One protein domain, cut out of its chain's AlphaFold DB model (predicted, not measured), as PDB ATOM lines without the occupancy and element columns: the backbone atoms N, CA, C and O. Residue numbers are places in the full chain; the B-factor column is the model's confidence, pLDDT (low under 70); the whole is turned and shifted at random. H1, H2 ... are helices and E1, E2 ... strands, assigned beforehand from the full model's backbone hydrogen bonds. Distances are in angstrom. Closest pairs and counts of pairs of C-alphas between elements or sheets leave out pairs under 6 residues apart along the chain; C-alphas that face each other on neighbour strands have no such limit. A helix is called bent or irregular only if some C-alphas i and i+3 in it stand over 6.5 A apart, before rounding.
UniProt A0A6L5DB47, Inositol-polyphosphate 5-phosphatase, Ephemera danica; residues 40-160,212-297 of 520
ATOM      1  N   ALA A  40     -79.960  -2.178 -81.829       66.12
ATOM      2  CA  ALA A  40     -81.124  -1.351 -81.507       66.12
ATOM      3  C   ALA A  40     -81.312  -0.147 -82.459       66.12
ATOM      4  O   ALA A  40     -82.438   0.298 -82.665       66.12
ATOM      5  N   THR A  41     -80.235   0.370 -83.059       74.12
ATOM      6  CA  THR A  41     -80.295   1.431 -84.075       74.12
ATOM      7  C   THR A  41     -80.704   0.865 -85.434       74.12
ATOM      8  O   THR A  41     -81.572   1.446 -86.080       74.12
ATOM      9  N   MET A  42     -80.138  -0.278 -85.850       75.50
ATOM     10  CA  MET A  42     -80.533  -0.948 -87.100       75.50
ATOM     11  C   MET A  42     -81.994  -1.400 -87.056       75.50
ATOM     12  O   MET A  42     -82.753  -1.053 -87.952       75.50
ATOM     13  N   LEU A  43     -82.416  -2.073 -85.981       77.94
ATOM     14  CA  LEU A  43     -83.806  -2.491 -85.775       77.94
ATOM     15  C   LEU A  43     -84.772  -1.297 -85.779       77.94
ATOM     16  O   LEU A  43     -85.861  -1.404 -86.337       77.94
ATOM     17  N   LYS A  44     -84.381  -0.146 -85.210       81.69
ATOM     18  CA  LYS A  44     -85.206   1.067 -85.280       81.69
ATOM     19  C   LYS A  44     -85.374   1.550 -86.722       81.69
ATOM     20  O   LYS A  44     -86.505   1.758 -87.143       81.69
ATOM     21  N   VAL A  45     -84.280   1.702 -87.474       85.44
ATOM     22  CA  VAL A  45     -84.333   2.131 -88.886       85.44
ATOM     23  C   VAL A  45     -85.132   1.131 -89.726       85.44
ATOM     24  O   VAL A  45     -85.963   1.537 -90.534       85.44
ATOM     25  N   TRP A  46     -84.938  -0.168 -89.488       86.31
ATOM     26  CA  TRP A  46     -85.690  -1.244 -90.128       86.31
ATOM     27  C   TRP A  46     -87.195  -1.083 -89.878       86.31
ATOM     28  O   TRP A  46     -87.979  -1.084 -90.826       86.31
ATOM     29  N   ALA A  47     -87.599  -0.889 -88.617       85.56
ATOM     30  CA  ALA A  47     -89.000  -0.722 -88.235       85.56
ATOM     31  C   ALA A  47     -89.605   0.572 -88.801       85.56
ATOM     32  O   ALA A  47     -90.706   0.537 -89.342       85.56
ATOM     33  N   GLU A  48     -88.890   1.696 -88.744       88.44
ATOM     34  CA  GLU A  48     -89.355   2.974 -89.299       88.44
ATOM     35  C   GLU A  48     -89.597   2.880 -90.820       88.44
ATOM     36  O   GLU A  48     -90.643   3.317 -91.301       88.44
ATOM     37  N   GLU A  49     -88.706   2.227 -91.573       92.50
ATOM     38  CA  GLU A  49     -88.861   1.990 -93.019       92.50
ATOM     39  C   GLU A  49     -89.965   0.970 -93.360       92.50
ATOM     40  O   GLU A  49     -90.715   1.151 -94.328       92.50
ATOM     41  N   PHE A  50     -90.105  -0.094 -92.563       92.06
ATOM     42  CA  PHE A  50     -91.176  -1.084 -92.709       92.06
ATOM     43  C   PHE A  50     -92.554  -0.454 -92.479       92.06
ATOM     44  O   PHE A  50     -93.443  -0.587 -93.319       92.06
ATOM     45  N   LEU A  51     -92.725   0.296 -91.389       91.38
ATOM     46  CA  LEU A  51     -93.991   0.940 -91.033       91.38
ATOM     47  C   LEU A  51     -94.338   2.085 -91.994       91.38
ATOM     48  O   LEU A  51     -95.506   2.238 -92.367       91.38
ATOM     49  N   ALA A  52     -93.341   2.830 -92.485       92.75
ATOM     50  CA  ALA A  52     -93.526   3.777 -93.583       92.75
ATOM     51  C   ALA A  52     -93.980   3.073 -94.876       92.75
ATOM     52  O   ALA A  52     -94.860   3.575 -95.575       92.75
ATOM     53  N   THR A  53     -93.442   1.886 -95.175       94.44
ATOM     54  CA  THR A  53     -93.838   1.086 -96.344       94.44
ATOM     55  C   THR A  53     -95.260   0.532 -96.211       94.44
ATOM     56  O   THR A  53     -96.048   0.682 -97.143       94.44
ATOM     57  N   VAL A  54     -95.637  -0.008 -95.047       93.31
ATOM     58  CA  VAL A  54     -97.021  -0.421 -94.743       93.31
ATOM     59  C   VAL A  54     -97.978   0.768 -94.883       93.31
ATOM     60  O   VAL A  54     -98.983   0.670 -95.581       93.31
ATOM     61  N   THR A  55     -97.636   1.925 -94.311       92.75
ATOM     62  CA  THR A  55     -98.452   3.151 -94.400       92.75
ATOM     63  C   THR A  55     -98.608   3.647 -95.843       92.75
ATOM     64  O   THR A  55     -99.681   4.110 -96.228       92.75
ATOM     65  N   ARG A  56     -97.556   3.534 -96.663       94.06
ATOM     66  CA  ARG A  56     -97.541   3.945 -98.076       94.06
ATOM     67  C   ARG A  56     -98.373   3.031 -98.979       94.06
ATOM     68  O   ARG A  56     -98.996   3.524 -99.917       94.06
ATOM     69  N   LEU A  57     -98.337   1.720 -98.737       92.75
ATOM     70  CA  LEU A  57     -98.994   0.713 -99.578       92.75
ATOM     71  C   LEU A  57    -100.454   0.438 -99.167       92.75
ATOM     72  O   LEU A  57    -101.236  -0.045 -99.984       92.75
ATOM     73  N   ASP A  58    -100.828   0.764 -97.926       92.81
ATOM     74  CA  ASP A  58    -102.156   0.528 -97.333       92.81
ATOM     75  C   ASP A  58    -102.673  -0.935 -97.464       92.81
ATOM     76  O   ASP A  58    -103.820  -1.168 -97.882       92.81
ATOM     77  N   PRO A  59    -101.852  -1.954 -97.121       94.19
ATOM     78  CA  PRO A  59    -102.225  -3.360 -97.234       94.19
ATOM     79  C   PRO A  59    -103.396  -3.710 -96.307       94.19
ATOM     80  O   PRO A  59    -103.529  -3.183 -95.203       94.19
ATOM     81  N   LYS A  60    -104.240  -4.657 -96.733       94.25
ATOM     82  CA  LYS A  60    -105.322  -5.220 -95.893       94.25
ATOM     83  C   LYS A  60    -104.980  -6.597 -95.317       94.25
ATOM     84  O   LYS A  60    -105.631  -7.055 -94.383       94.25
ATOM     85  N   PHE A  61    -103.936  -7.217 -95.843       94.69
ATOM     86  CA  PHE A  61    -103.293  -8.421 -95.345       94.69
ATOM     87  C   PHE A  61    -101.789  -8.235 -95.560       94.69
ATOM     88  O   PHE A  61    -101.407  -7.612 -96.548       94.69
ATOM     89  N   ILE A  62    -100.971  -8.724 -94.634       96.06
ATOM     90  CA  ILE A  62     -99.508  -8.686 -94.699       96.06
ATOM     91  C   ILE A  62     -98.995 -10.068 -94.296       96.06
ATOM     92  O   ILE A  62     -99.400 -10.562 -93.244       96.06
ATOM     93  N   ALA A  63     -98.083 -10.648 -95.071       95.44
ATOM     94  CA  ALA A  63     -97.271 -11.806 -94.711       95.44
ATOM     95  C   ALA A  63     -95.784 -11.416 -94.709       95.44
ATOM     96  O   ALA A  63     -95.136 -11.338 -95.751       95.44
ATOM     97  N   LEU A  64     -95.231 -11.168 -93.523       93.25
ATOM     98  CA  LEU A  64     -93.800 -10.944 -93.327       93.25
ATOM     99  C   LEU A  64     -93.117 -12.282 -93.013       93.25
ATOM    100  O   LEU A  64     -93.406 -12.907 -91.994       93.25
ATOM    101  N   HIS A  65     -92.200 -12.692 -93.882       91.12
ATOM    102  CA  HIS A  65     -91.304 -13.825 -93.696       91.12
ATOM    103  C   HIS A  65     -89.922 -13.334 -93.241       91.12
ATOM    104  O   HIS A  65     -89.360 -12.398 -93.812       91.12
ATOM    105  N   CYS A  66     -89.356 -13.982 -92.230       86.88
ATOM    106  CA  CYS A  66     -88.041 -13.682 -91.672       86.88
ATOM    107  C   CYS A  66     -87.191 -14.957 -91.671       86.88
ATOM    108  O   CYS A  66     -87.611 -15.981 -91.132       86.88
ATOM    109  N   GLN A  67     -85.988 -14.878 -92.233       80.88
ATOM    110  CA  GLN A  67     -84.998 -15.950 -92.242       80.88
ATOM    111  C   GLN A  67     -83.825 -15.533 -91.346       80.88
ATOM    112  O   GLN A  67     -83.347 -14.407 -91.444       80.88
ATOM    113  N   GLU A  68     -83.373 -16.434 -90.469       75.56
ATOM    114  CA  GLU A  68     -82.478 -16.109 -89.347       75.56
ATOM    115  C   GLU A  68     -83.108 -15.081 -88.382       75.56
ATOM    116  O   GLU A  68     -82.547 -14.012 -88.123       75.56
ATOM    117  N   VAL A  69     -84.295 -15.378 -87.827       70.69
ATOM    118  CA  VAL A  69     -84.915 -14.483 -86.828       70.69
ATOM    119  C   VAL A  69     -83.998 -14.331 -85.612       70.69
ATOM    120  O   VAL A  69     -83.470 -15.299 -85.072       70.69
ATOM    121  N   GLY A  70     -83.771 -13.082 -85.205       63.44
ATOM    122  CA  GLY A  70     -82.790 -12.732 -84.176       63.44
ATOM    123  C   GLY A  70     -81.331 -12.671 -84.670       63.44
ATOM    124  O   GLY A  70     -80.468 -12.157 -83.955       63.44
ATOM    125  N   GLY A  71     -81.066 -13.093 -85.907       66.06
ATOM    126  CA  GLY A  71     -79.759 -13.048 -86.554       66.06
ATOM    127  C   GLY A  71     -78.715 -13.936 -85.875       66.06
ATOM    128  O   GLY A  71     -79.027 -14.939 -85.236       66.06
ATOM    129  N   LYS A  72     -77.448 -13.523 -85.988       61.69
ATOM    130  CA  LYS A  72     -76.275 -14.267 -85.488       61.69
ATOM    131  C   LYS A  72     -76.335 -14.599 -83.981       61.69
ATOM    132  O   LYS A  72     -75.807 -15.630 -83.580       61.69
ATOM    133  N   ASP A  73     -76.997 -13.753 -83.183       59.62
ATOM    134  CA  ASP A  73     -77.113 -13.848 -81.716       59.62
ATOM    135  C   ASP A  73     -78.596 -13.976 -81.278       59.62
ATOM    136  O   ASP A  73     -79.107 -13.173 -80.487       59.62
ATOM    137  N   TYR A  74     -79.319 -14.962 -81.820       60.81
ATOM    138  CA  TYR A  74     -80.777 -15.096 -81.667       60.81
ATOM    139  C   TYR A  74     -81.279 -15.032 -80.207       60.81
ATOM    140  O   TYR A  74     -82.207 -14.271 -79.921       60.81
ATOM    141  N   GLU A  75     -80.623 -15.713 -79.257       57.19
ATOM    142  CA  GLU A  75     -80.989 -15.730 -77.822       57.19
ATOM    143  C   GLU A  75     -81.086 -14.336 -77.164       57.19
ATOM    144  O   GLU A  75     -81.790 -14.136 -76.162       57.19
ATOM    145  N   LEU A  76     -80.339 -13.358 -77.684       58.19
ATOM    146  CA  LEU A  76     -80.348 -11.979 -77.202       58.19
ATOM    147  C   LEU A  76     -81.378 -11.135 -77.956       58.19
ATOM    148  O   LEU A  76     -82.083 -10.340 -77.333       58.19
ATOM    149  N   SER A  77     -81.482 -11.331 -79.270       59.19
ATOM    150  CA  SER A  77     -82.265 -10.487 -80.172       59.19
ATOM    151  C   SER A  77     -83.775 -10.746 -80.145       59.19
ATOM    152  O   SER A  77     -84.542  -9.797 -80.309       59.19
ATOM    153  N   MET A  78     -84.232 -11.987 -79.913       58.62
ATOM    154  CA  MET A  78     -85.672 -12.326 -79.970       58.62
ATOM    155  C   MET A  78     -86.520 -11.548 -78.946       58.62
ATOM    156  O   MET A  78     -87.674 -11.217 -79.206       58.62
ATOM    157  N   LYS A  79     -85.906 -11.099 -77.844       59.00
ATOM    158  CA  LYS A  79     -86.506 -10.221 -76.816       59.00
ATOM    159  C   LYS A  79     -86.963  -8.850 -77.342       59.00
ATOM    160  O   LYS A  79     -87.615  -8.099 -76.618       59.00
ATOM    161  N   HIS A  80     -86.618  -8.496 -78.579       58.69
ATOM    162  CA  HIS A  80     -87.097  -7.280 -79.231       58.69
ATOM    163  C   HIS A  80     -88.352  -7.486 -80.095       58.69
ATOM    164  O   HIS A  80     -88.993  -6.491 -80.429       58.69
ATOM    165  N   VAL A  81     -88.755  -8.728 -80.397       57.12
ATOM    166  CA  VAL A  81     -89.914  -9.023 -81.263       57.12
ATOM    167  C   VAL A  81     -91.235  -8.541 -80.646       57.12
ATOM    168  O   VAL A  81     -92.075  -7.999 -81.360       57.12
ATOM    169  N   ASP A  82     -91.399  -8.596 -79.320       53.84
ATOM    170  CA  ASP A  82     -92.580  -8.029 -78.642       53.84
ATOM    171  C   ASP A  82     -92.738  -6.511 -78.853       53.84
ATOM    172  O   ASP A  82     -93.855  -5.996 -78.888       53.84
ATOM    173  N   ASN A  83     -91.627  -5.787 -79.043       58.31
ATOM    174  CA  ASN A  83     -91.624  -4.337 -79.271       58.31
ATOM    175  C   ASN A  83     -91.883  -3.958 -80.743       58.31
ATOM    176  O   ASN A  83     -91.954  -2.774 -81.066       58.31
ATOM    177  N   PHE A  84     -92.017  -4.941 -81.638       59.78
ATOM    178  CA  PHE A  84     -92.251  -4.739 -83.071       59.78
ATOM    179  C   PHE A  84     -93.695  -4.303 -83.389       59.78
ATOM    180  O   PHE A  84     -93.967  -3.743 -84.451       59.78
ATOM    181  N   VAL A  85     -94.641  -4.549 -82.475       58.16
ATOM    182  CA  VAL A  85     -96.062  -4.211 -82.662       58.16
ATOM    183  C   VAL A  85     -96.289  -2.724 -82.381       58.16
ATOM    184  O   VAL A  85     -96.520  -2.321 -81.241       58.16
ATOM    185  N   SER A  86     -96.210  -1.908 -83.431       63.66
ATOM    186  CA  SER A  86     -96.315  -0.449 -83.342       63.66
ATOM    187  C   SER A  86     -97.755   0.088 -83.330       63.66
ATOM    188  O   SER A  86     -98.742  -0.632 -83.510       63.66
ATOM    189  N   GLU A  87     -97.861   1.409 -83.176       62.62
ATOM    190  CA  GLU A  87     -99.102   2.174 -83.297       62.62
ATOM    191  C   GLU A  87     -99.771   2.004 -84.680       62.62
ATOM    192  O   GLU A  87    -100.991   1.852 -84.768       62.62
ATOM    193  N   GLU A  88     -99.007   1.982 -85.768       67.56
ATOM    194  CA  GLU A  88     -99.517   1.847 -87.140       67.56
ATOM    195  C   GLU A  88    -100.174   0.473 -87.360       67.56
ATOM    196  O   GLU A  88    -101.187   0.357 -88.056       67.56
ATOM    197  N   LEU A  89     -99.662  -0.566 -86.690       83.50
ATOM    198  CA  LEU A  89    -100.210  -1.921 -86.756       83.50
ATOM    199  C   LEU A  89    -101.516  -2.103 -85.953       83.50
ATOM    200  O   LEU A  89    -102.164  -3.138 -86.097       83.50
ATOM    201  N   ARG A  90    -102.001  -1.100 -85.197       83.94
ATOM    202  CA  ARG A  90    -103.290  -1.177 -84.459       83.94
ATOM    203  C   ARG A  90    -104.531  -1.360 -85.340       83.94
ATOM    204  O   ARG A  90    -105.621  -1.607 -84.824       83.94
ATOM    205  N   LEU A  91    -104.407  -1.207 -86.657       90.31
ATOM    206  CA  LEU A  91    -105.487  -1.501 -87.603       90.31
ATOM    207  C   LEU A  91    -105.582  -2.994 -87.973       90.31
ATOM    208  O   LEU A  91    -106.577  -3.396 -88.582       90.31
ATOM    209  N   PHE A  92    -104.594  -3.801 -87.582       92.56
ATOM    210  CA  PHE A  92    -104.519  -5.242 -87.797       92.56
ATOM    211  C   PHE A  92    -104.816  -5.957 -86.471       92.56
ATOM    212  O   PHE A  92    -103.928  -6.313 -85.702       92.56
ATOM    213  N   ASP A  93    -106.107  -6.101 -86.178       90.12
ATOM    214  CA  ASP A  93    -106.638  -6.675 -84.935       90.12
ATOM    215  C   ASP A  93    -106.571  -8.214 -84.895       90.12
ATOM    216  O   ASP A  93    -106.701  -8.812 -83.828       90.12
ATOM    217  N   LYS A  94    -106.353  -8.846 -86.053       93.62
ATOM    218  CA  LYS A  94    -106.208 -10.292 -86.226       93.62
ATOM    219  C   LYS A  94    -104.792 -10.610 -86.685       93.62
ATOM    220  O   LYS A  94    -104.334 -10.092 -87.703       93.62
ATOM    221  N   VAL A  95    -104.090 -11.430 -85.907       91.81
ATOM    222  CA  VAL A  95    -102.642 -11.643 -86.040       91.81
ATOM    223  C   VAL A  95    -102.302 -13.115 -85.826       91.81
ATOM    224  O   VAL A  95    -102.824 -13.747 -84.904       91.81
ATOM    225  N   ARG A  96    -101.416 -13.659 -86.662       93.31
ATOM    226  CA  ARG A  96    -100.830 -14.995 -86.495       93.31
ATOM    227  C   ARG A  96     -99.320 -14.907 -86.634       93.31
ATOM    228  O   ARG A  96     -98.834 -14.472 -87.671       93.31
ATOM    229  N   ILE A  97     -98.592 -15.279 -85.589       91.12
ATOM    230  CA  ILE A  97     -97.125 -15.260 -85.569       91.12
ATOM    231  C   ILE A  97     -96.625 -16.668 -85.252       91.12
ATOM    232  O   ILE A  97     -97.124 -17.299 -84.322       91.12
ATOM    233  N   TYR A  98     -95.639 -17.132 -86.013       91.50
ATOM    234  CA  TYR A  98     -94.956 -18.410 -85.825       91.50
ATOM    235  C   TYR A  98     -93.446 -18.152 -85.808       91.50
ATOM    236  O   TYR A  98     -92.910 -17.669 -86.807       91.50
ATOM    237  N   LEU A  99     -92.776 -18.434 -84.688       88.06
ATOM    238  CA  LEU A  99     -91.338 -18.228 -84.484       88.06
ATOM    239  C   LEU A  99     -90.683 -19.549 -84.088       88.06
ATOM    240  O   LEU A  99     -91.003 -20.114 -83.041       88.06
ATOM    241  N   ASP A 100     -89.762 -20.034 -84.918       86.88
ATOM    242  CA  ASP A 100     -88.997 -21.238 -84.614       86.88
ATOM    243  C   ASP A 100     -87.851 -20.893 -83.657       86.88
ATOM    244  O   ASP A 100     -86.787 -20.442 -84.081       86.88
ATOM    245  N   GLU A 101     -88.089 -21.060 -82.354       80.69
ATOM    246  CA  GLU A 101     -87.136 -20.721 -81.282       80.69
ATOM    247  C   GLU A 101     -86.622 -21.964 -80.533       80.69
ATOM    248  O   GLU A 101     -85.886 -21.842 -79.557       80.69
ATOM    249  N   ASP A 102     -86.976 -23.174 -80.979       80.38
ATOM    250  CA  ASP A 102     -86.512 -24.428 -80.376       80.38
ATOM    251  C   ASP A 102     -85.080 -24.799 -80.796       80.38
ATOM    252  O   ASP A 102     -84.825 -25.717 -81.580       80.38
ATOM    253  N   PHE A 103     -84.117 -24.094 -80.205       76.94
ATOM    254  CA  PHE A 103     -82.689 -24.394 -80.313       76.94
ATOM    255  C   PHE A 103     -82.282 -25.737 -79.669       76.94
ATOM    256  O   PHE A 103     -81.126 -26.141 -79.802       76.94
ATOM    257  N   SER A 104     -83.186 -26.459 -78.984       78.56
ATOM    258  CA  SER A 104     -82.855 -27.759 -78.376       78.56
ATOM    259  C   SER A 104     -82.699 -28.879 -79.412       78.56
ATOM    260  O   SER A 104     -81.982 -29.851 -79.168       78.56
ATOM    261  N   SER A 105     -83.308 -28.725 -80.594       76.25
ATOM    262  CA  SER A 105     -83.220 -29.686 -81.693       76.25
ATOM    263  C   SER A 105     -82.581 -29.061 -82.932       76.25
ATOM    264  O   SER A 105     -83.266 -28.606 -83.844       76.25
ATOM    265  N   ALA A 106     -81.249 -29.111 -83.021       74.12
ATOM    266  CA  ALA A 106     -80.501 -28.658 -84.202       74.12
ATOM    267  C   ALA A 106     -80.943 -29.349 -85.516       74.12
ATOM    268  O   ALA A 106     -80.784 -28.792 -86.606       74.12
ATOM    269  N   GLU A 107     -81.540 -30.542 -85.427       75.56
ATOM    270  CA  GLU A 107     -82.144 -31.220 -86.574       75.56
ATOM    271  C   GLU A 107     -83.423 -30.525 -87.047       75.56
ATOM    272  O   GLU A 107     -83.535 -30.271 -88.242       75.56
ATOM    273  N   LYS A 108     -84.337 -30.143 -86.147       78.62
ATOM    274  CA  LYS A 108     -85.624 -29.500 -86.482       78.62
ATOM    275  C   LYS A 108     -85.533 -27.981 -86.662       78.62
ATOM    276  O   LYS A 108     -86.288 -27.422 -87.451       78.62
ATOM    277  N   PHE A 109     -84.622 -27.314 -85.959       82.56
ATOM    278  CA  PHE A 109     -84.477 -25.857 -85.944       82.56
ATOM    279  C   PHE A 109     -84.142 -25.286 -87.332       82.56
ATOM    280  O   PHE A 109     -83.243 -25.784 -88.015       82.56
ATOM    281  N   THR A 110     -84.850 -24.240 -87.750       82.50
ATOM    282  CA  THR A 110     -84.681 -23.528 -89.029       82.50
ATOM    283  C   THR A 110     -84.457 -22.023 -88.865       82.50
ATOM    284  O   THR A 110     -84.126 -21.371 -89.853       82.50
ATOM    285  N   ALA A 111     -84.620 -21.468 -87.656       81.69
ATOM    286  CA  ALA A 111     -84.561 -20.026 -87.383       81.69
ATOM    287  C   ALA A 111     -85.477 -19.187 -88.303       81.69
ATOM    288  O   ALA A 111     -85.110 -18.085 -88.721       81.69
ATOM    289  N   LEU A 112     -86.654 -19.721 -88.654       86.31
ATOM    290  CA  LEU A 112     -87.651 -19.043 -89.484       86.31
ATOM    291  C   LEU A 112     -88.726 -18.356 -88.636       86.31
ATOM    292  O   LEU A 112     -89.129 -18.847 -87.580       86.31
ATOM    293  N   GLY A 113     -89.230 -17.236 -89.148       87.94
ATOM    294  CA  GLY A 113     -90.339 -16.481 -88.578       87.94
ATOM    295  C   GLY A 113     -91.364 -16.135 -89.644       87.94
ATOM    296  O   GLY A 113     -91.003 -15.734 -90.748       87.94
ATOM    297  N   ASN A 114     -92.644 -16.268 -89.317       91.25
ATOM    298  CA  ASN A 114     -93.746 -15.881 -90.191       91.25
ATOM    299  C   ASN A 114     -94.750 -15.050 -89.393       91.25
ATOM    300  O   ASN A 114     -95.269 -15.511 -88.377       91.25
ATOM    301  N   PHE A 115     -95.028 -13.831 -89.854       92.19
ATOM    302  CA  PHE A 115     -95.938 -12.887 -89.216       92.19
ATOM    303  C   PHE A 115     -97.044 -12.503 -90.200       92.19
ATOM    304  O   PHE A 115     -96.796 -11.834 -91.205       92.19
ATOM    305  N   TYR A 116     -98.274 -12.892 -89.888       94.62
ATOM    306  CA  TYR A 116     -99.463 -12.565 -90.661       94.62
ATOM    307  C   TYR A 116    -100.292 -11.520 -89.915       94.62
ATOM    308  O   TYR A 116    -100.787 -11.783 -88.815       94.62
ATOM    309  N   PHE A 117    -100.464 -10.346 -90.517       94.50
ATOM    310  CA  PHE A 117    -101.276  -9.256 -89.977       94.50
ATOM    311  C   PHE A 117    -102.497  -9.046 -90.872       94.50
ATOM    312  O   PHE A 117    -102.364  -8.837 -92.079       94.50
ATOM    313  N   ILE A 118    -103.700  -9.079 -90.293       95.38
ATOM    314  CA  ILE A 118    -104.959  -9.017 -91.041       95.38
ATOM    315  C   ILE A 118    -105.767  -7.799 -90.592       95.38
ATOM    316  O   ILE A 118    -106.116  -7.659 -89.422       95.38
ATOM    317  N   HIS A 119    -106.044  -6.892 -91.531       94.94
ATOM    318  CA  HIS A 119    -106.681  -5.608 -91.252       94.94
ATOM    319  C   HIS A 119    -108.144  -5.793 -90.834       94.94
ATOM    320  O   HIS A 119    -108.889  -6.552 -91.458       94.94
ATOM    321  N   LYS A 120    -108.595  -5.013 -89.848       94.06
ATOM    322  CA  LYS A 120    -109.931  -5.096 -89.225       94.06
ATOM    323  C   LYS A 120    -111.132  -4.991 -90.175       94.06
ATOM    324  O   LYS A 120    -112.248  -5.326 -89.789       94.06
ATOM    325  N   SER A 121    -110.932  -4.514 -91.405       94.00
ATOM    326  CA  SER A 121    -111.971  -4.484 -92.447       94.00
ATOM    327  C   SER A 121    -112.201  -5.833 -93.137       94.00
ATOM    328  O   SER A 121    -113.160  -5.956 -93.897       94.00
ATOM    329  N   ILE A 122    -111.325  -6.822 -92.938       92.44
ATOM    330  CA  ILE A 122    -111.516  -8.182 -93.440       92.44
ATOM    331  C   ILE A 122    -112.303  -8.977 -92.391       92.44
ATOM    332  O   ILE A 122    -111.890  -9.118 -91.240       92.44
ATOM    333  N   ALA A 123    -113.453  -9.496 -92.813       90.06
ATOM    334  CA  ALA A 123    -114.329 -10.363 -92.034       90.06
ATOM    335  C   ALA A 123    -114.375 -11.770 -92.649       90.06
ATOM    336  O   ALA A 123    -114.011 -11.951 -93.812       90.06
ATOM    337  N   ASN A 124    -114.878 -12.748 -91.888       89.38
ATOM    338  CA  ASN A 124    -114.999 -14.155 -92.301       89.38
ATOM    339  C   ASN A 124    -113.649 -14.784 -92.699       89.38
ATOM    340  O   ASN A 124    -113.545 -15.468 -93.717       89.38
ATOM    341  N   ILE A 125    -112.608 -14.517 -91.905       92.69
ATOM    342  CA  ILE A 125    -111.270 -15.075 -92.114       92.69
ATOM    343  C   ILE A 125    -111.256 -16.519 -91.625       92.69
ATOM    344  O   ILE A 125    -111.665 -16.814 -90.499       92.69
ATOM    345  N   LEU A 126    -110.748 -17.394 -92.484       92.56
ATOM    346  CA  LEU A 126    -110.532 -18.803 -92.214       92.56
ATOM    347  C   LEU A 126    -109.050 -19.128 -92.424       92.56
ATOM    348  O   LEU A 126    -108.428 -18.601 -93.347       92.56
ATOM    349  N   MET A 127    -108.511 -20.009 -91.592       93.81
ATOM    350  CA  MET A 127    -107.164 -20.568 -91.695       93.81
ATOM    351  C   MET A 127    -107.275 -22.091 -91.794       93.81
ATOM    352  O   MET A 127    -108.225 -22.669 -91.269       93.81
ATOM    353  N   TRP A 128    -106.358 -22.744 -92.507       93.94
ATOM    354  CA  TRP A 128    -106.365 -24.203 -92.620       93.94
ATOM    355  C   TRP A 128    -105.734 -24.836 -91.378       93.94
ATOM    356  O   TRP A 128    -104.652 -24.429 -90.956       93.94
ATOM    357  N   ASP A 129    -106.415 -25.822 -90.803       93.88
ATOM    358  CA  ASP A 129    -105.876 -26.731 -89.798       93.88
ATOM    359  C   ASP A 129    -105.459 -28.027 -90.510       93.88
ATOM    360  O   ASP A 129    -106.297 -28.758 -91.044       93.88
ATOM    361  N   PHE A 130    -104.154 -28.294 -90.531       92.44
ATOM    362  CA  PHE A 130    -103.531 -29.443 -91.188       92.44
ATOM    363  C   PHE A 130    -103.733 -30.755 -90.411       92.44
ATOM    364  O   PHE A 130    -103.620 -31.828 -90.996       92.44
ATOM    365  N   LYS A 131    -104.050 -30.700 -89.108       91.06
ATOM    366  CA  LYS A 131    -104.319 -31.894 -88.285       91.06
ATOM    367  C   LYS A 131    -105.790 -32.300 -88.338       91.06
ATOM    368  O   LYS A 131    -106.099 -33.488 -88.382       91.06
ATOM    369  N   ALA A 132    -106.694 -31.323 -88.336       93.12
ATOM    370  CA  ALA A 132    -108.136 -31.532 -88.439       93.12
ATOM    371  C   ALA A 132    -108.655 -31.522 -89.893       93.12
ATOM    372  O   ALA A 132    -109.831 -31.808 -90.111       93.12
ATOM    373  N   MET A 133    -107.797 -31.201 -90.871       93.94
ATOM    374  CA  MET A 133    -108.094 -31.148 -92.312       93.94
ATOM    375  C   MET A 133    -109.336 -30.305 -92.644       93.94
ATOM    376  O   MET A 133    -110.200 -30.698 -93.430       93.94
ATOM    377  N   GLN A 134    -109.436 -29.134 -92.009       94.38
ATOM    378  CA  GLN A 134    -110.584 -28.236 -92.134       94.38
ATOM    379  C   GLN A 134    -110.194 -26.762 -91.985       94.38
ATOM    380  O   GLN A 134    -109.141 -26.415 -91.455       94.38
ATOM    381  N   PHE A 135    -111.094 -25.874 -92.404       93.19
ATOM    382  CA  PHE A 135    -110.954 -24.437 -92.191       93.19
ATOM    383  C   PHE A 135    -111.495 -24.012 -90.818       93.19
ATOM    384  O   PHE A 135    -112.690 -24.140 -90.551       93.19
ATOM    385  N   VAL A 136    -110.628 -23.445 -89.976       93.25
ATOM    386  CA  VAL A 136    -110.961 -22.871 -88.661       93.25
ATOM    387  C   VAL A 136    -111.058 -21.344 -88.733       93.25
ATOM    388  O   VAL A 136    -110.385 -20.704 -89.542       93.25
ATOM    389  N   ALA A 137    -111.915 -20.735 -87.911       94.12
ATOM    390  CA  ALA A 137    -112.149 -19.289 -87.931       94.12
ATOM    391  C   ALA A 137    -111.084 -18.506 -87.145       94.12
ATOM    392  O   ALA A 137    -110.740 -18.879 -86.027       94.12
ATOM    393  N   VAL A 138    -110.622 -17.381 -87.702       92.25
ATOM    394  CA  VAL A 138    -109.643 -16.484 -87.061       92.25
ATOM    395  C   VAL A 138    -110.329 -15.206 -86.583       92.25
ATOM    396  O   VAL A 138    -110.890 -14.456 -87.386       92.25
ATOM    397  N   ALA A 139    -110.262 -14.941 -85.276       82.44
ATOM    398  CA  ALA A 139    -110.948 -13.819 -84.624       82.44
ATOM    399  C   ALA A 139    -110.028 -12.893 -83.803       82.44
ATOM    400  O   ALA A 139    -110.456 -11.808 -83.417       82.44
ATOM    401  N   ASP A 140    -108.788 -13.305 -83.542       87.31
ATOM    402  CA  ASP A 140    -107.929 -12.804 -82.464       87.31
ATOM    403  C   ASP A 140    -106.432 -12.712 -82.854       87.31
ATOM    404  O   ASP A 140    -106.048 -12.894 -84.016       87.31
ATOM    405  N   LYS A 141    -105.574 -12.435 -81.862       89.31
ATOM    406  CA  LYS A 141    -104.108 -12.497 -81.954       89.31
ATOM    407  C   LYS A 141    -103.593 -13.770 -81.280       89.31
ATOM    408  O   LYS A 141    -103.822 -13.965 -80.092       89.31
ATOM    409  N   GLU A 142    -102.804 -14.547 -82.010       89.62
ATOM    410  CA  GLU A 142    -102.141 -15.763 -81.529       89.62
ATOM    411  C   GLU A 142    -100.651 -15.710 -81.913       89.62
ATOM    412  O   GLU A 142    -100.299 -15.299 -83.024       89.62
ATOM    413  N   ILE A 143     -99.776 -16.086 -80.976       87.94
ATOM    414  CA  ILE A 143     -98.325 -16.188 -81.172       87.94
ATOM    415  C   ILE A 143     -97.902 -17.594 -80.759       87.94
ATOM    416  O   ILE A 143     -98.074 -17.970 -79.601       87.94
ATOM    417  N   ASN A 144     -97.306 -18.328 -81.692       88.19
ATOM    418  CA  ASN A 144     -96.623 -19.586 -81.445       88.19
ATOM    419  C   ASN A 144     -95.112 -19.330 -81.514       88.19
ATOM    420  O   ASN A 144     -94.604 -18.838 -82.521       88.19
ATOM    421  N   SER A 145     -94.408 -19.625 -80.427       85.56
ATOM    422  CA  SER A 145     -92.974 -19.381 -80.233       85.56
ATOM    423  C   SER A 145     -92.379 -20.560 -79.459       85.56
ATOM    424  O   SER A 145     -93.074 -21.198 -78.662       85.56
ATOM    425  N   GLY A 146     -91.114 -20.885 -79.722       83.69
ATOM    426  CA  GLY A 146     -90.461 -22.094 -79.219       83.69
ATOM    427  C   GLY A 146     -90.564 -23.239 -80.224       83.69
ATOM    428  O   GLY A 146     -90.188 -23.077 -81.385       83.69
ATOM    429  N   SER A 147     -91.051 -24.401 -79.779       85.19
ATOM    430  CA  SER A 147     -91.180 -25.596 -80.625       85.19
ATOM    431  C   SER A 147     -92.509 -25.578 -81.378       85.19
ATOM    432  O   SER A 147     -93.553 -25.966 -80.857       85.19
ATOM    433  N   ILE A 148     -92.473 -25.095 -82.621       88.06
ATOM    434  CA  ILE A 148     -93.667 -24.915 -83.465       88.06
ATOM    435  C   ILE A 148     -94.087 -26.185 -84.232       88.06
ATOM    436  O   ILE A 148     -95.053 -26.164 -84.988       88.06
ATOM    437  N   GLU A 149     -93.401 -27.308 -84.005       86.06
ATOM    438  CA  GLU A 149     -93.616 -28.611 -84.664       86.06
ATOM    439  C   GLU A 149     -95.033 -29.185 -84.472       86.06
ATOM    440  O   GLU A 149     -95.519 -29.945 -85.309       86.06
ATOM    441  N   GLU A 150     -95.704 -28.855 -83.364       87.31
ATOM    442  CA  GLU A 150     -97.049 -29.358 -83.056       87.31
ATOM    443  C   GLU A 150     -98.180 -28.377 -83.411       87.31
ATOM    444  O   GLU A 150     -99.356 -28.695 -83.197       87.31
ATOM    445  N   VAL A 151     -97.864 -27.211 -83.976       91.81
ATOM    446  CA  VAL A 151     -98.846 -26.160 -84.268       91.81
ATOM    447  C   VAL A 151     -99.700 -26.559 -85.473       91.81
ATOM    448  O   VAL A 151     -99.220 -26.642 -86.596       91.81
ATOM    449  N   ALA A 152    -100.989 -26.814 -85.241       92.94
ATOM    450  CA  ALA A 152    -101.877 -27.450 -86.218       92.94
ATOM    451  C   ALA A 152    -102.144 -26.623 -87.492       92.94
ATOM    452  O   ALA A 152    -102.586 -27.167 -88.499       92.94
ATOM    453  N   THR A 153    -101.891 -25.315 -87.458       92.38
ATOM    454  CA  THR A 153    -102.253 -24.345 -88.506       92.38
ATOM    455  C   THR A 153    -101.067 -23.905 -89.370       92.38
ATOM    456  O   THR A 153    -101.134 -22.889 -90.064       92.38
ATOM    457  N   MET A 154     -99.969 -24.659 -89.319       90.56
ATOM    458  CA  MET A 154     -98.733 -24.420 -90.057       90.56
ATOM    459  C   MET A 154     -98.102 -25.767 -90.426       90.56
ATOM    460  O   MET A 154     -98.044 -26.673 -89.600       90.56
ATOM    461  N   GLU A 155     -97.565 -25.877 -91.639       88.00
ATOM    462  CA  GLU A 155     -96.670 -26.967 -92.024       88.00
ATOM    463  C   GLU A 155     -95.227 -26.444 -92.073       88.00
ATOM    464  O   GLU A 155     -94.969 -25.362 -92.605       88.00
ATOM    465  N   LYS A 156     -94.281 -27.197 -91.501       86.62
ATOM    466  CA  LYS A 156     -92.853 -26.856 -91.460       86.62
ATOM    467  C   LYS A 156     -92.045 -28.042 -91.971       86.62
ATOM    468  O   LYS A 156     -92.102 -29.127 -91.403       86.62
ATOM    469  N   ALA A 157     -91.247 -27.806 -93.007       83.31
ATOM    470  CA  ALA A 157     -90.297 -28.771 -93.545       83.31
ATOM    471  C   ALA A 157     -88.883 -28.176 -93.558       83.31
ATOM    472  O   ALA A 157     -88.697 -26.969 -93.716       83.31
ATOM    473  N   LYS A 158     -87.878 -29.041 -93.418       82.62
ATOM    474  CA  LYS A 158     -86.457 -28.710 -93.544       82.62
ATOM    475  C   LYS A 158     -85.811 -29.730 -94.472       82.62
ATOM    476  O   LYS A 158     -86.175 -30.905 -94.438       82.62
ATOM    477  N   PHE A 159     -84.857 -29.299 -95.295       78.69
ATOM    478  CA  PHE A 159     -84.127 -30.220 -96.163       78.69
ATOM    479  C   PHE A 159     -83.411 -31.301 -95.331       78.69
ATOM    480  O   PHE A 159     -82.736 -30.961 -94.354       78.69
ATOM    481  N   PRO A 160     -83.524 -32.592 -95.696       79.69
ATOM    482  CA  PRO A 160     -82.739 -33.650 -95.071       79.69
ATOM    483  C   PRO A 160     -81.237 -33.368 -95.183       79.69
ATOM    484  O   PRO A 160     -80.761 -32.966 -96.245       79.69
ATOM    485  N   SER A 212     -91.408 -23.313-115.231       82.94
ATOM    486  CA  SER A 212     -92.471 -24.299-115.477       82.94
ATOM    487  C   SER A 212     -93.356 -24.575-114.254       82.94
ATOM    488  O   SER A 212     -94.471 -25.058-114.412       82.94
ATOM    489  N   ARG A 213     -92.884 -24.260-113.040       86.38
ATOM    490  CA  ARG A 213     -93.574 -24.526-111.762       86.38
ATOM    491  C   ARG A 213     -93.917 -23.248-110.995       86.38
ATOM    492  O   ARG A 213     -94.974 -23.166-110.375       86.38
ATOM    493  N   LEU A 214     -93.014 -22.272-111.038       93.56
ATOM    494  CA  LEU A 214     -93.085 -21.014-110.305       93.56
ATOM    495  C   LEU A 214     -93.060 -19.821-111.263       93.56
ATOM    496  O   LEU A 214     -92.468 -19.870-112.341       93.56
ATOM    497  N   PHE A 215     -93.679 -18.733-110.829       92.44
ATOM    498  CA  PHE A 215     -93.701 -17.437-111.482       92.44
ATOM    499  C   PHE A 215     -93.147 -16.368-110.534       92.44
ATOM    500  O   PHE A 215     -93.396 -16.398-109.331       92.44
ATOM    501  N   GLU A 216     -92.438 -15.394-111.094       94.00
ATOM    502  CA  GLU A 216     -91.942 -14.210-110.399       94.00
ATOM    503  C   GLU A 216     -92.269 -12.973-111.248       94.00
ATOM    504  O   GLU A 216     -92.282 -13.049-112.478       94.00
ATOM    505  N   PHE A 217     -92.565 -11.844-110.603       93.25
ATOM    506  CA  PHE A 217     -92.783 -10.570-111.294       93.25
ATOM    507  C   PHE A 217     -91.447  -9.898-111.654       93.25
ATOM    508  O   PHE A 217     -90.439 -10.112-110.987       93.25
ATOM    509  N   ASP A 218     -91.440  -9.046-112.684       93.12
ATOM    510  CA  ASP A 218     -90.218  -8.383-113.161       93.12
ATOM    511  C   ASP A 218     -89.494  -7.608-112.044       93.12
ATOM    512  O   ASP A 218     -89.974  -6.572-111.565       93.12
ATOM    513  N   ILE A 219     -88.298  -8.071-111.677       94.81
ATOM    514  CA  ILE A 219     -87.410  -7.383-110.738       94.81
ATOM    515  C   ILE A 219     -86.930  -6.077-111.378       94.81
ATOM    516  O   ILE A 219     -86.178  -6.076-112.353       94.81
ATOM    517  N   ARG A 220     -87.349  -4.945-110.802       94.31
ATOM    518  CA  ARG A 220     -86.909  -3.591-111.199       94.31
ATOM    519  C   ARG A 220     -86.113  -2.868-110.106       94.31
ATOM    520  O   ARG A 220     -85.834  -1.678-110.229       94.31
ATOM    521  N   PHE A 221     -85.739  -3.589-109.051       94.88
ATOM    522  CA  PHE A 221     -84.880  -3.125-107.964       94.88
ATOM    523  C   PHE A 221     -83.446  -3.666-108.124       94.88
ATOM    524  O   PHE A 221     -83.253  -4.736-108.712       94.88
ATOM    525  N   PRO A 222     -82.418  -2.943-107.640       94.12
ATOM    526  CA  PRO A 222     -81.044  -3.446-107.633       94.12
ATOM    527  C   PRO A 222     -80.904  -4.657-106.685       94.12
ATOM    528  O   PRO A 222     -81.816  -4.895-105.892       94.12
ATOM    529  N   PRO A 223     -79.792  -5.415-106.748       95.44
ATOM    530  CA  PRO A 223     -79.497  -6.493-105.803       95.44
ATOM    531  C   PRO A 223     -79.804  -6.130-104.344       95.44
ATOM    532  O   PRO A 223     -79.480  -5.035-103.885       95.44
ATOM    533  N   SER A 224     -80.443  -7.045-103.617       94.19
ATOM    534  CA  SER A 224     -80.875  -6.838-102.228       94.19
ATOM    535  C   SER A 224     -79.728  -6.938-101.216       94.19
ATOM    536  O   SER A 224     -79.891  -6.531-100.069       94.19
ATOM    537  N   TYR A 225     -78.570  -7.440-101.646       92.38
ATOM    538  CA  TYR A 225     -77.403  -7.774-100.830       92.38
ATOM    539  C   TYR A 225     -76.128  -7.764-101.708       92.38
ATOM    540  O   TYR A 225     -76.243  -7.982-102.922       92.38
ATOM    541  N   PRO A 226     -74.908  -7.549-101.163       93.56
ATOM    542  CA  PRO A 226     -74.561  -7.312 -99.757       93.56
ATOM    543  C   PRO A 226     -74.328  -5.823 -99.473       93.56
ATOM    544  O   PRO A 226     -73.295  -5.286 -99.866       93.56
ATOM    545  N   PHE A 227     -75.253  -5.128 -98.815       90.50
ATOM    546  CA  PHE A 227     -75.070  -3.706 -98.488       90.50
ATOM    547  C   PHE A 227     -74.027  -3.485 -97.382       90.50
ATOM    548  O   PHE A 227     -73.798  -4.347 -96.538       90.50
ATOM    549  N   GLU A 228     -73.369  -2.327 -97.391       88.19
ATOM    550  CA  GLU A 228     -72.494  -1.889 -96.299       88.19
ATOM    551  C   GLU A 228     -73.326  -1.420 -95.084       88.19
ATOM    552  O   GLU A 228     -74.368  -0.781 -95.228       88.19
ATOM    553  N   GLU A 229     -72.853  -1.715 -93.870       82.56
ATOM    554  CA  GLU A 229     -73.630  -1.602 -92.620       82.56
ATOM    555  C   GLU A 229     -73.289  -0.343 -91.790       82.56
ATOM    556  O   GLU A 229     -73.289  -0.367 -90.559       82.56
ATOM    557  N   ASP A 230     -72.968   0.771 -92.460       77.75
ATOM    558  CA  ASP A 230     -72.694   2.066 -91.820       77.75
ATOM    559  C   ASP A 230     -73.519   3.237 -92.398       77.75
ATOM    560  O   ASP A 230     -74.347   3.071 -93.294       77.75
ATOM    561  N   GLU A 231     -73.320   4.446 -91.853       65.50
ATOM    562  CA  GLU A 231     -74.068   5.667 -92.217       65.50
ATOM    563  C   GLU A 231     -73.966   6.021 -93.720       65.50
ATOM    564  O   GLU A 231     -74.858   6.676 -94.257       65.50
ATOM    565  N   SER A 232     -72.909   5.571 -94.406       67.50
ATOM    566  CA  SER A 232     -72.724   5.679 -95.863       67.50
ATOM    567  C   SER A 232     -73.221   4.446 -96.624       67.50
ATOM    568  O   SER A 232     -73.668   4.560 -97.769       67.50
ATOM    569  N   GLY A 233     -73.156   3.276 -95.991       68.50
ATOM    570  CA  GLY A 233     -73.340   1.975 -96.624       68.50
ATOM    571  C   GLY A 233     -74.736   1.668 -97.168       68.50
ATOM    572  O   GLY A 233     -74.891   0.826 -98.051       68.50
ATOM    573  N   ALA A 234     -75.745   2.442 -96.761       76.38
ATOM    574  CA  ALA A 234     -77.137   2.343 -97.206       76.38
ATOM    575  C   ALA A 234     -77.363   2.290 -98.736       76.38
ATOM    576  O   ALA A 234     -78.457   1.914 -99.171       76.38
ATOM    577  N   ARG A 235     -76.371   2.697 -99.543       82.94
ATOM    578  CA  ARG A 235     -76.397   2.733-101.020       82.94
ATOM    579  C   ARG A 235     -75.174   2.069-101.680       82.94
ATOM    580  O   ARG A 235     -75.038   2.155-102.900       82.94
ATOM    581  N   CYS A 236     -74.305   1.429-100.900       86.62
ATOM    582  CA  CYS A 236     -73.049   0.817-101.339       86.62
ATOM    583  C   CYS A 236     -73.045  -0.684-101.020       86.62
ATOM    584  O   CYS A 236     -73.658  -1.105-100.043       86.62
ATOM    585  N   TYR A 237     -72.344  -1.487-101.825       90.31
ATOM    586  CA  TYR A 237     -72.156  -2.914-101.541       90.31
ATOM    587  C   TYR A 237     -70.800  -3.179-100.897       90.31
ATOM    588  O   TYR A 237     -69.807  -2.571-101.295       90.31
ATOM    589  N   MET A 238     -70.730  -4.155 -99.992       85.88
ATOM    590  CA  MET A 238     -69.464  -4.649 -99.459       85.88
ATOM    591  C   MET A 238     -68.607  -5.248-100.580       85.88
ATOM    592  O   MET A 238     -69.055  -6.107-101.337       85.88
ATOM    593  N   MET A 239     -67.325  -4.882-100.634       85.31
ATOM    594  CA  MET A 239     -66.371  -5.396-101.637       85.31
ATOM    595  C   MET A 239     -65.966  -6.877-101.440       85.31
ATOM    596  O   MET A 239     -65.113  -7.384-102.166       85.31
ATOM    597  N   THR A 240     -66.522  -7.569-100.441       82.88
ATOM    598  CA  THR A 240     -66.136  -8.931-100.024       82.88
ATOM    599  C   THR A 240     -66.975 -10.047-100.646       82.88
ATOM    600  O   THR A 240     -66.538 -11.197-100.637       82.88
ATOM    601  N   ARG A 241     -68.168  -9.740-101.169       84.31
ATOM    602  CA  ARG A 241     -69.116 -10.708-101.748       84.31
ATOM    603  C   ARG A 241     -69.780 -10.104-102.997       84.31
ATOM    604  O   ARG A 241     -69.878  -8.889-103.128       84.31
ATOM    605  N   CYS A 242     -70.207 -10.942-103.941       88.44
ATOM    606  CA  CYS A 242     -70.850 -10.473-105.174       88.44
ATOM    607  C   CYS A 242     -72.281  -9.960-104.905       88.44
ATOM    608  O   CYS A 242     -73.021 -10.653-104.205       88.44
ATOM    609  N   PRO A 243     -72.712  -8.829-105.500       92.06
ATOM    610  CA  PRO A 243     -74.107  -8.391-105.455       92.06
ATOM    611  C   PRO A 243     -75.069  -9.442-106.017       92.06
ATOM    612  O   PRO A 243     -74.855  -9.952-107.122       92.06
ATOM    613  N   ALA A 244     -76.130  -9.750-105.271       90.75
ATOM    614  CA  ALA A 244     -77.125 -10.759-105.625       90.75
ATOM    615  C   ALA A 244     -78.549 -10.377-105.173       90.75
ATOM    616  O   ALA A 244     -78.745  -9.650-104.201       90.75
ATOM    617  N   TRP A 245     -79.551 -10.900-105.884       94.00
ATOM    618  CA  TRP A 245     -80.955 -10.883-105.461       94.00
ATOM    619  C   TRP A 245     -81.247 -12.167-104.677       94.00
ATOM    620  O   TRP A 245     -81.768 -13.137-105.239       94.00
ATOM    621  N   CYS A 246     -80.824 -12.184-103.411       90.31
ATOM    622  CA  CYS A 246     -81.017 -13.304-102.485       90.31
ATOM    623  C   CYS A 246     -82.464 -13.390-101.980       90.31
ATOM    624  O   CYS A 246     -83.009 -14.477-101.835       90.31
ATOM    625  N   ASP A 247     -83.081 -12.233-101.755       92.44
ATOM    626  CA  ASP A 247     -84.397 -12.058-101.146       92.44
ATOM    627  C   ASP A 247     -85.452 -11.982-102.272       92.44
ATOM    628  O   ASP A 247     -85.308 -11.177-103.198       92.44
ATOM    629  N   ARG A 248     -86.455 -12.877-102.276       93.12
ATOM    630  CA  ARG A 248     -87.314 -13.149-103.454       93.12
ATOM    631  C   ARG A 248     -88.742 -13.540-103.071       93.12
ATOM    632  O   ARG A 248     -88.934 -14.358-102.178       93.12
ATOM    633  N   VAL A 249     -89.731 -13.046-103.820       94.31
ATOM    634  CA  VAL A 249     -91.135 -13.485-103.733       94.31
ATOM    635  C   VAL A 249     -91.536 -14.199-105.021       94.31
ATOM    636  O   VAL A 249     -91.550 -13.606-106.097       94.31
ATOM    637  N   VAL A 250     -91.911 -15.472-104.900       93.50
ATOM    638  CA  VAL A 250     -92.355 -16.322-106.012       93.50
ATOM    639  C   VAL A 250     -93.752 -16.879-105.743       93.50
ATOM    640  O   VAL A 250     -94.138 -17.094-104.597       93.50
ATOM    641  N   LEU A 251     -94.513 -17.130-106.807       92.94
ATOM    642  CA  LEU A 251     -95.860 -17.700-106.763       92.94
ATOM    643  C   LEU A 251     -95.899 -19.010-107.554       92.94
ATOM    644  O   LEU A 251     -95.150 -19.177-108.513       92.94
ATOM    645  N   SER A 252     -96.822 -19.919-107.236       92.50
ATOM    646  CA  SER A 252     -97.235 -20.932-108.215       92.50
ATOM    647  C   SER A 252     -98.010 -20.269-109.362       92.50
ATOM    648  O   SER A 252     -98.598 -19.195-109.191       92.50
ATOM    649  N   HIS A 253     -98.092 -20.924-110.524       89.31
ATOM    650  CA  HIS A 253     -98.963 -20.444-111.611       89.31
ATOM    651  C   HIS A 253    -100.437 -20.354-111.176       89.31
ATOM    652  O   HIS A 253    -101.106 -19.373-111.490       89.31
ATOM    653  N   THR A 254    -100.908 -21.282-110.338       89.62
ATOM    654  CA  THR A 254    -102.260 -21.243-109.752       89.62
ATOM    655  C   THR A 254    -102.483 -20.069-108.793       89.62
ATOM    656  O   THR A 254    -103.586 -19.536-108.737       89.62
ATOM    657  N   ALA A 255    -101.460 -19.619-108.056       90.62
ATOM    658  CA  ALA A 255    -101.552 -18.431-107.204       90.62
ATOM    659  C   ALA A 255    -101.472 -17.131-108.026       90.62
ATOM    660  O   ALA A 255    -102.179 -16.168-107.734       90.62
ATOM    661  N   ARG A 256    -100.674 -17.118-109.104       90.69
ATOM    662  CA  ARG A 256    -100.603 -16.015-110.079       90.69
ATOM    663  C   ARG A 256    -101.963 -15.732-110.733       90.69
ATOM    664  O   ARG A 256    -102.302 -14.568-110.935       90.69
ATOM    665  N   GLU A 257    -102.751 -16.765-111.030       87.75
ATOM    666  CA  GLU A 257    -104.118 -16.639-111.570       87.75
ATOM    667  C   GLU A 257    -105.098 -15.931-110.616       87.75
ATOM    668  O   GLU A 257    -106.104 -15.380-111.061       87.75
ATOM    669  N   LEU A 258    -104.803 -15.891-109.310       89.38
ATOM    670  CA  LEU A 258    -105.620 -15.183-108.320       89.38
ATOM    671  C   LEU A 258    -105.373 -13.666-108.316       89.38
ATOM    672  O   LEU A 258    -106.137 -12.933-107.684       89.38
ATOM    673  N   VAL A 259    -104.323 -13.180-108.985       89.94
ATOM    674  CA  VAL A 259    -103.917 -11.768-108.966       89.94
ATOM    675  C   VAL A 259    -104.785 -10.935-109.914       89.94
ATOM    676  O   VAL A 259    -104.887 -11.205-111.111       89.94
ATOM    677  N   SER A 260    -105.396  -9.876-109.384       80.88
ATOM    678  CA  SER A 260    -106.214  -8.924-110.133       80.88
ATOM    679  C   SER A 260    -105.332  -8.037-111.005       80.88
ATOM    680  O   SER A 260    -104.747  -7.065-110.539       80.88
ATOM    681  N   GLN A 261    -105.241  -8.372-112.291       68.38
ATOM    682  CA  GLN A 261    -104.396  -7.639-113.237       68.38
ATOM    683  C   GLN A 261    -105.004  -6.303-113.707       68.38
ATOM    684  O   GLN A 261    -104.267  -5.471-114.223       68.38
ATOM    685  N   ASN A 262    -106.330  -6.102-113.592       54.16
ATOM    686  CA  ASN A 262    -107.038  -5.081-114.389       54.16
ATOM    687  C   ASN A 262    -108.252  -4.374-113.733       54.16
ATOM    688  O   ASN A 262    -108.904  -3.596-114.423       54.16
ATOM    689  N   GLN A 263    -108.618  -4.618-112.463       52.06
ATOM    690  CA  GLN A 263    -109.904  -4.100-111.931       52.06
ATOM    691  C   GLN A 263    -109.838  -2.703-111.280       52.06
ATOM    692  O   GLN A 263    -110.739  -1.904-111.515       52.06
ATOM    693  N   ASP A 264    -108.778  -2.374-110.533       55.88
ATOM    694  CA  ASP A 264    -108.674  -1.105-109.774       55.88
ATOM    695  C   ASP A 264    -107.602  -0.131-110.313       55.88
ATOM    696  O   ASP A 264    -107.316   0.896-109.700       55.88
ATOM    697  N   GLY A 265    -106.945  -0.465-111.430       58.75
ATOM    698  CA  GLY A 265    -105.878   0.346-112.046       58.75
ATOM    699  C   GLY A 265    -104.562   0.446-111.253       58.75
ATOM    700  O   GLY A 265    -103.583   0.985-111.768       58.75
ATOM    701  N   ARG A 266    -104.506  -0.085-110.025       69.06
ATOM    702  CA  ARG A 266    -103.280  -0.190-109.219       69.06
ATOM    703  C   ARG A 266    -102.390  -1.325-109.757       69.06
ATOM    704  O   ARG A 266    -102.863  -2.460-109.818       69.06
ATOM    705  N   PRO A 267    -101.132  -1.057-110.152       78.75
ATOM    706  CA  PRO A 267    -100.224  -2.092-110.637       78.75
ATOM    707  C   PRO A 267     -99.683  -2.954-109.487       78.75
ATOM    708  O   PRO A 267     -99.659  -2.528-108.335       78.75
ATOM    709  N   VAL A 268     -99.172  -4.140-109.823       91.19
ATOM    710  CA  VAL A 268     -98.327  -4.932-108.916       91.19
ATOM    711  C   VAL A 268     -96.994  -4.201-108.707       91.19
ATOM    712  O   VAL A 268     -96.324  -3.830-109.676       91.19
ATOM    713  N   GLU A 269     -96.601  -4.007-107.448       93.88
ATOM    714  CA  GLU A 269     -95.388  -3.284-107.051       93.88
ATOM    715  C   GLU A 269     -94.422  -4.245-106.339       93.88
ATOM    716  O   GLU A 269     -94.648  -4.641-105.199       93.88
ATOM    717  N   TYR A 270     -93.351  -4.633-107.041       96.31
ATOM    718  CA  TYR A 270     -92.287  -5.514-106.547       96.31
ATOM    719  C   TYR A 270     -91.012  -4.685-106.336       96.31
ATOM    720  O   TYR A 270     -90.539  -4.036-107.277       96.31
ATOM    721  N   GLY A 271     -90.479  -4.642-105.111       96.06
ATOM    722  CA  GLY A 271     -89.450  -3.669-104.725       96.06
ATOM    723  C   GLY A 271     -88.685  -4.007-103.445       96.06
ATOM    724  O   GLY A 271     -88.833  -5.085-102.881       96.06
ATOM    725  N   VAL A 272     -87.873  -3.051-102.976       95.69
ATOM    726  CA  VAL A 272     -87.129  -3.120-101.702       95.69
ATOM    727  C   VAL A 272     -87.572  -2.034-100.721       95.69
ATOM    728  O   VAL A 272     -87.852  -0.900-101.118       95.69
ATOM    729  N   ILE A 273     -87.609  -2.386 -99.439       94.81
ATOM    730  CA  ILE A 273     -87.818  -1.481 -98.304       94.81
ATOM    731  C   ILE A 273     -86.511  -0.708 -98.034       94.81
ATOM    732  O   ILE A 273     -85.419  -1.217 -98.293       94.81
ATOM    733  N   GLY A 274     -86.609   0.545 -97.573       92.69
ATOM    734  CA  GLY A 274     -85.459   1.398 -97.243       92.69
ATOM    735  C   GLY A 274     -84.344   1.464 -98.298       92.69
ATOM    736  O   GLY A 274     -83.169   1.288 -97.957       92.69
ATOM    737  N   PRO A 275     -84.633   1.764 -99.583       91.31
ATOM    738  CA  PRO A 275     -83.619   1.803-100.644       91.31
ATOM    739  C   PRO A 275     -82.490   2.819-100.395       91.31
ATOM    740  O   PRO A 275     -81.411   2.670-100.961       91.31
ATOM    741  N   ASN A 276     -82.714   3.827 -99.542       90.62
ATOM    742  CA  ASN A 276     -81.717   4.830 -99.151       90.62
ATOM    743  C   ASN A 276     -81.257   4.705 -97.682       90.62
ATOM    744  O   ASN A 276     -80.525   5.576 -97.218       90.62
ATOM    745  N   SER A 277     -81.660   3.645 -96.973       90.62
ATOM    746  CA  SER A 277     -81.493   3.503 -95.518       90.62
ATOM    747  C   SER A 277     -80.676   2.258 -95.151       90.62
ATOM    748  O   SER A 277     -80.711   1.245 -95.853       90.62
ATOM    749  N   CYS A 278     -79.886   2.338 -94.076       88.38
ATOM    750  CA  CYS A 278     -79.039   1.236 -93.613       88.38
ATOM    751  C   CYS A 278     -79.865   0.271 -92.749       88.38
ATOM    752  O   CYS A 278     -80.176   0.583 -91.601       88.38
ATOM    753  N   MET A 279     -80.231  -0.885 -93.311       84.44
ATOM    754  CA  MET A 279     -81.095  -1.895 -92.671       84.44
ATOM    755  C   MET A 279     -80.359  -3.206 -92.325       84.44
ATOM    756  O   MET A 279     -80.994  -4.139 -91.841       84.44
ATOM    757  N   GLY A 280     -79.041  -3.263 -92.553       84.94
ATOM    758  CA  GLY A 280     -78.208  -4.473 -92.513       84.94
ATOM    759  C   GLY A 280     -77.612  -4.793 -93.889       84.94
ATOM    760  O   GLY A 280     -77.840  -4.054 -94.851       84.94
ATOM    761  N   ASP A 281     -76.866  -5.897 -93.996       86.75
ATOM    762  CA  ASP A 281     -76.290  -6.354 -95.269       86.75
ATOM    763  C   ASP A 281     -77.333  -6.856 -96.292       86.75
ATOM    764  O   ASP A 281     -77.037  -6.912 -97.487       86.75
ATOM    765  N   HIS A 282     -78.570  -7.119 -95.858       90.25
ATOM    766  CA  HIS A 282     -79.749  -7.305 -96.716       90.25
ATOM    767  C   HIS A 282     -80.714  -6.109 -96.623       90.25
ATOM    768  O   HIS A 282     -80.994  -5.601 -95.535       90.25
ATOM    769  N   LYS A 283     -81.317  -5.719 -97.754       91.50
ATOM    770  CA  LYS A 283     -82.533  -4.890 -97.795       91.50
ATOM    771  C   LYS A 283     -83.768  -5.777 -97.976       91.50
ATOM    772  O   LYS A 283     -83.794  -6.536 -98.946       91.50
ATOM    773  N   PRO A 284     -84.811  -5.653 -97.132       93.25
ATOM    774  CA  PRO A 284     -86.017  -6.454 -97.286       93.25
ATOM    775  C   PRO A 284     -86.713  -6.223 -98.629       93.25
ATOM    776  O   PRO A 284     -86.902  -5.077 -99.045       93.25
ATOM    777  N   VAL A 285     -87.130  -7.303 -99.284       96.38
ATOM    778  CA  VAL A 285     -87.904  -7.275-100.537       96.38
ATOM    779  C   VAL A 285     -89.398  -7.367-100.224       96.38
ATOM    780  O   VAL A 285     -89.775  -8.048 -99.276       96.38
ATOM    781  N   TYR A 286     -90.253  -6.689-100.997       96.81
ATOM    782  CA  TYR A 286     -91.713  -6.756-100.856       96.81
ATOM    783  C   TYR A 286     -92.437  -6.901-102.201       96.81
ATOM    784  O   TYR A 286     -92.007  -6.309-103.194       96.81
ATOM    785  N   LEU A 287     -93.565  -7.624-102.219       96.62
ATOM    786  CA  LEU A 287     -94.460  -7.757-103.378       96.62
ATOM    787  C   LEU A 287     -95.903  -7.342-103.041       96.62
ATOM    788  O   LEU A 287     -96.705  -8.158-102.599       96.62
ATOM    789  N   MET A 288     -96.267  -6.093-103.336       95.25
ATOM    790  CA  MET A 288     -97.653  -5.628-103.219       95.25
ATOM    791  C   MET A 288     -98.480  -6.050-104.438       95.25
ATOM    792  O   MET A 288     -98.154  -5.702-105.577       95.25
ATOM    793  N   LEU A 289     -99.582  -6.763-104.194       93.25
ATOM    794  CA  LEU A 289    -100.531  -7.209-105.214       93.25
ATOM    795  C   LEU A 289    -101.986  -7.155-104.722       93.25
ATOM    796  O   LEU A 289    -102.270  -7.153-103.526       93.25
ATOM    797  N   HIS A 290    -102.925  -7.153-105.667       90.19
ATOM    798  CA  HIS A 290    -104.358  -7.261-105.394       90.19
ATOM    799  C   HIS A 290    -104.862  -8.655-105.783       90.19
ATOM    800  O   HIS A 290    -104.533  -9.140-106.861       90.19
ATOM    801  N   LEU A 291    -105.693  -9.289-104.952       88.44
ATOM    802  CA  LEU A 291    -106.342 -10.566-105.276       88.44
ATOM    803  C   LEU A 291    -107.754 -10.344-105.838       88.44
ATOM    804  O   LEU A 291    -108.501  -9.494-105.351       88.44
ATOM    805  N   VAL A 292    -108.145 -11.129-106.845       83.88
ATOM    806  CA  VAL A 292    -109.490 -11.088-107.439       83.88
ATOM    807  C   VAL A 292    -110.530 -11.506-106.398       83.88
ATOM    808  O   VAL A 292    -110.431 -12.568-105.776       83.88
ATOM    809  N   ARG A 293    -111.568 -10.678-106.215       82.06
ATOM    810  CA  ARG A 293    -112.573 -10.862-105.158       82.06
ATOM    811  C   ARG A 293    -113.261 -12.228-105.253       82.06
ATOM    812  O   ARG A 293    -114.145 -12.443-106.077       82.06
ATOM    813  N   GLY A 294    -112.926 -13.110-104.316       78.06
ATOM    814  CA  GLY A 294    -113.554 -14.421-104.174       78.06
ATOM    815  C   GLY A 294    -112.970 -15.528-105.052       78.06
ATOM    816  O   GLY A 294    -113.570 -16.607-105.064       78.06
ATOM    817  N   ALA A 295    -111.841 -15.281-105.731       76.75
ATOM    818  CA  ALA A 295    -111.045 -16.297-106.418       76.75
ATOM    819  C   ALA A 295    -110.496 -17.365-105.444       76.75
ATOM    820  O   ALA A 295    -110.664 -17.263-104.229       76.75
ATOM    821  N   GLY A 296    -109.918 -18.444-105.982       74.06
ATOM    822  CA  GLY A 296    -109.462 -19.614-105.214       74.06
ATOM    823  C   GLY A 296    -110.593 -20.526-104.711       74.06
ATOM    824  O   GLY A 296    -110.366 -21.697-104.421       74.06
ATOM    825  N   ARG A 297    -111.838 -20.040-104.667       70.19
ATOM    826  CA  ARG A 297    -113.009 -20.810-104.228       70.19
ATOM    827  C   ARG A 297    -113.659 -21.548-105.400       70.19
ATOM    828  O   ARG A 297    -114.448 -20.962-106.142       70.19
TER     829      ARG A 297
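AT A GLANCE: This is residues 40 to 160 and 212 to 297 of the 520 residues of the protein "Inositol-polyphosphate 5-phosphatase" of Ephemera danica (UniProt A0A6L5DB47). Picture a nearly flat sheet of four strands, E1, E3, E2 and E6, as a slab in a rounded domain, with the helices H1, H2 and H3 gathered loosely toward one face and residues 148 to 154 crossing the other. Beyond the E1 edge lies a second part, the small hairpin of E7 and E8 with long unnamed stretches and the short helix H4 around it; another small hairpin, E4 and E5, stands off from the sheet on the side of that other face. The printed part has 207 residues, of which four named helices hold 40 and eight named strands 43, under half together; the class is mixed, helices and strands. Along the chain they run H1 E1 H2 H3 E2 E3 E4 E5 E6 H4 E7 E8, and the sheet E1 E3 E2 E6 is mixed. The whole is compact, with a radius of gyration of the C-alphas of 18.0 A and spans of 50 by 48 by 41 A.

HOW THE PARTS SIT: Start with H1, residues 40 to 57, which is not on the large sheet. It is close to but not clearly touching H2, residues 71 to 84, their closest C-alphas being those of Ala 47 and Phe 84, 7.3 A apart, at a steep tilt of 51 degrees. H3, residues 88 to 91, is likewise close but not clearly touching H1, at Leu 51 and Glu 88, whose C-alphas, the closest, are 6.8 A apart. Look next at E1, residues 61 to 67, an edge strand antiparallel to E3, residues 112 to 118, with N 64 and O 115 2.9 A apart, within hydrogen-bond range. E3 forms a hairpin with E2, residues 94 to 100, where N 98 and O 114 are 2.9 A apart. E1, H2, H3 and E2 make a split strand-helix-strand unit, two strands running the same way with E3 between them, and its crossover is right-handed. H3 only grazes the sheet, with its residues 89 to 91. E6, residues 141 to 146, is the other edge strand, parallel to E2, with N 144 and O 97 2.8 A apart. E4, residues 126 to 129, and E5, residues 134 to 137, form a hairpin with N 136 and O 127 2.8 A apart; both are apart from E2. E7, residues 269 to 272, and E8, residues 285 to 288, form another, with N 286 and O 271 2.9 A apart. H4, residues 253 to 256, touches no helix. In H1 each O i to N i+4 pair is within hydrogen-bond range; in H2 2 of 10 are, beside 7 of 11 O i to N i+3 pairs, and H3 and H4 are too short for an i+4 pair.

IN THESE COORDINATES: Find C-alpha 40 at (-81.124, -1.351, -81.507); from there H1 runs 25.5 A to C-alpha 57. E1 then spans 20.0 A from C-alpha 61 at (-103.293, -8.421, -95.345). H2 covers 15.4 A and is irregular, C-alphas 72 and 75 being 9.1 A apart; H3 is only just irregular, C-alphas 88 and 91 being 6.9 A apart. E2 measures 20.5 A, E3 20.1 A and E6 16.9 A, while E4, E5, H4 and E7 are short. E8 ends at C-alpha 288, (-97.653, -5.628, -103.219).

THE WHOLE: The two C-alphas farthest apart, those of Ala 132 and Ser 232, are 51.9 A apart. Residues 161 to 211 are not printed, and C-alphas 160 and 212 are 24.5 A apart across this cut. After it, residues 212 to 252 hold no named element, though residues 214 to 215 pair antiparallel with 251 to 252. The links E2 to E3, H4 to E7 and E7 to E8 are long. The model's mean pLDDT over the printed part is 84.8; it is under 70 at residue 40 and at residues 70 to 88, 231 to 233 and 261 to 266.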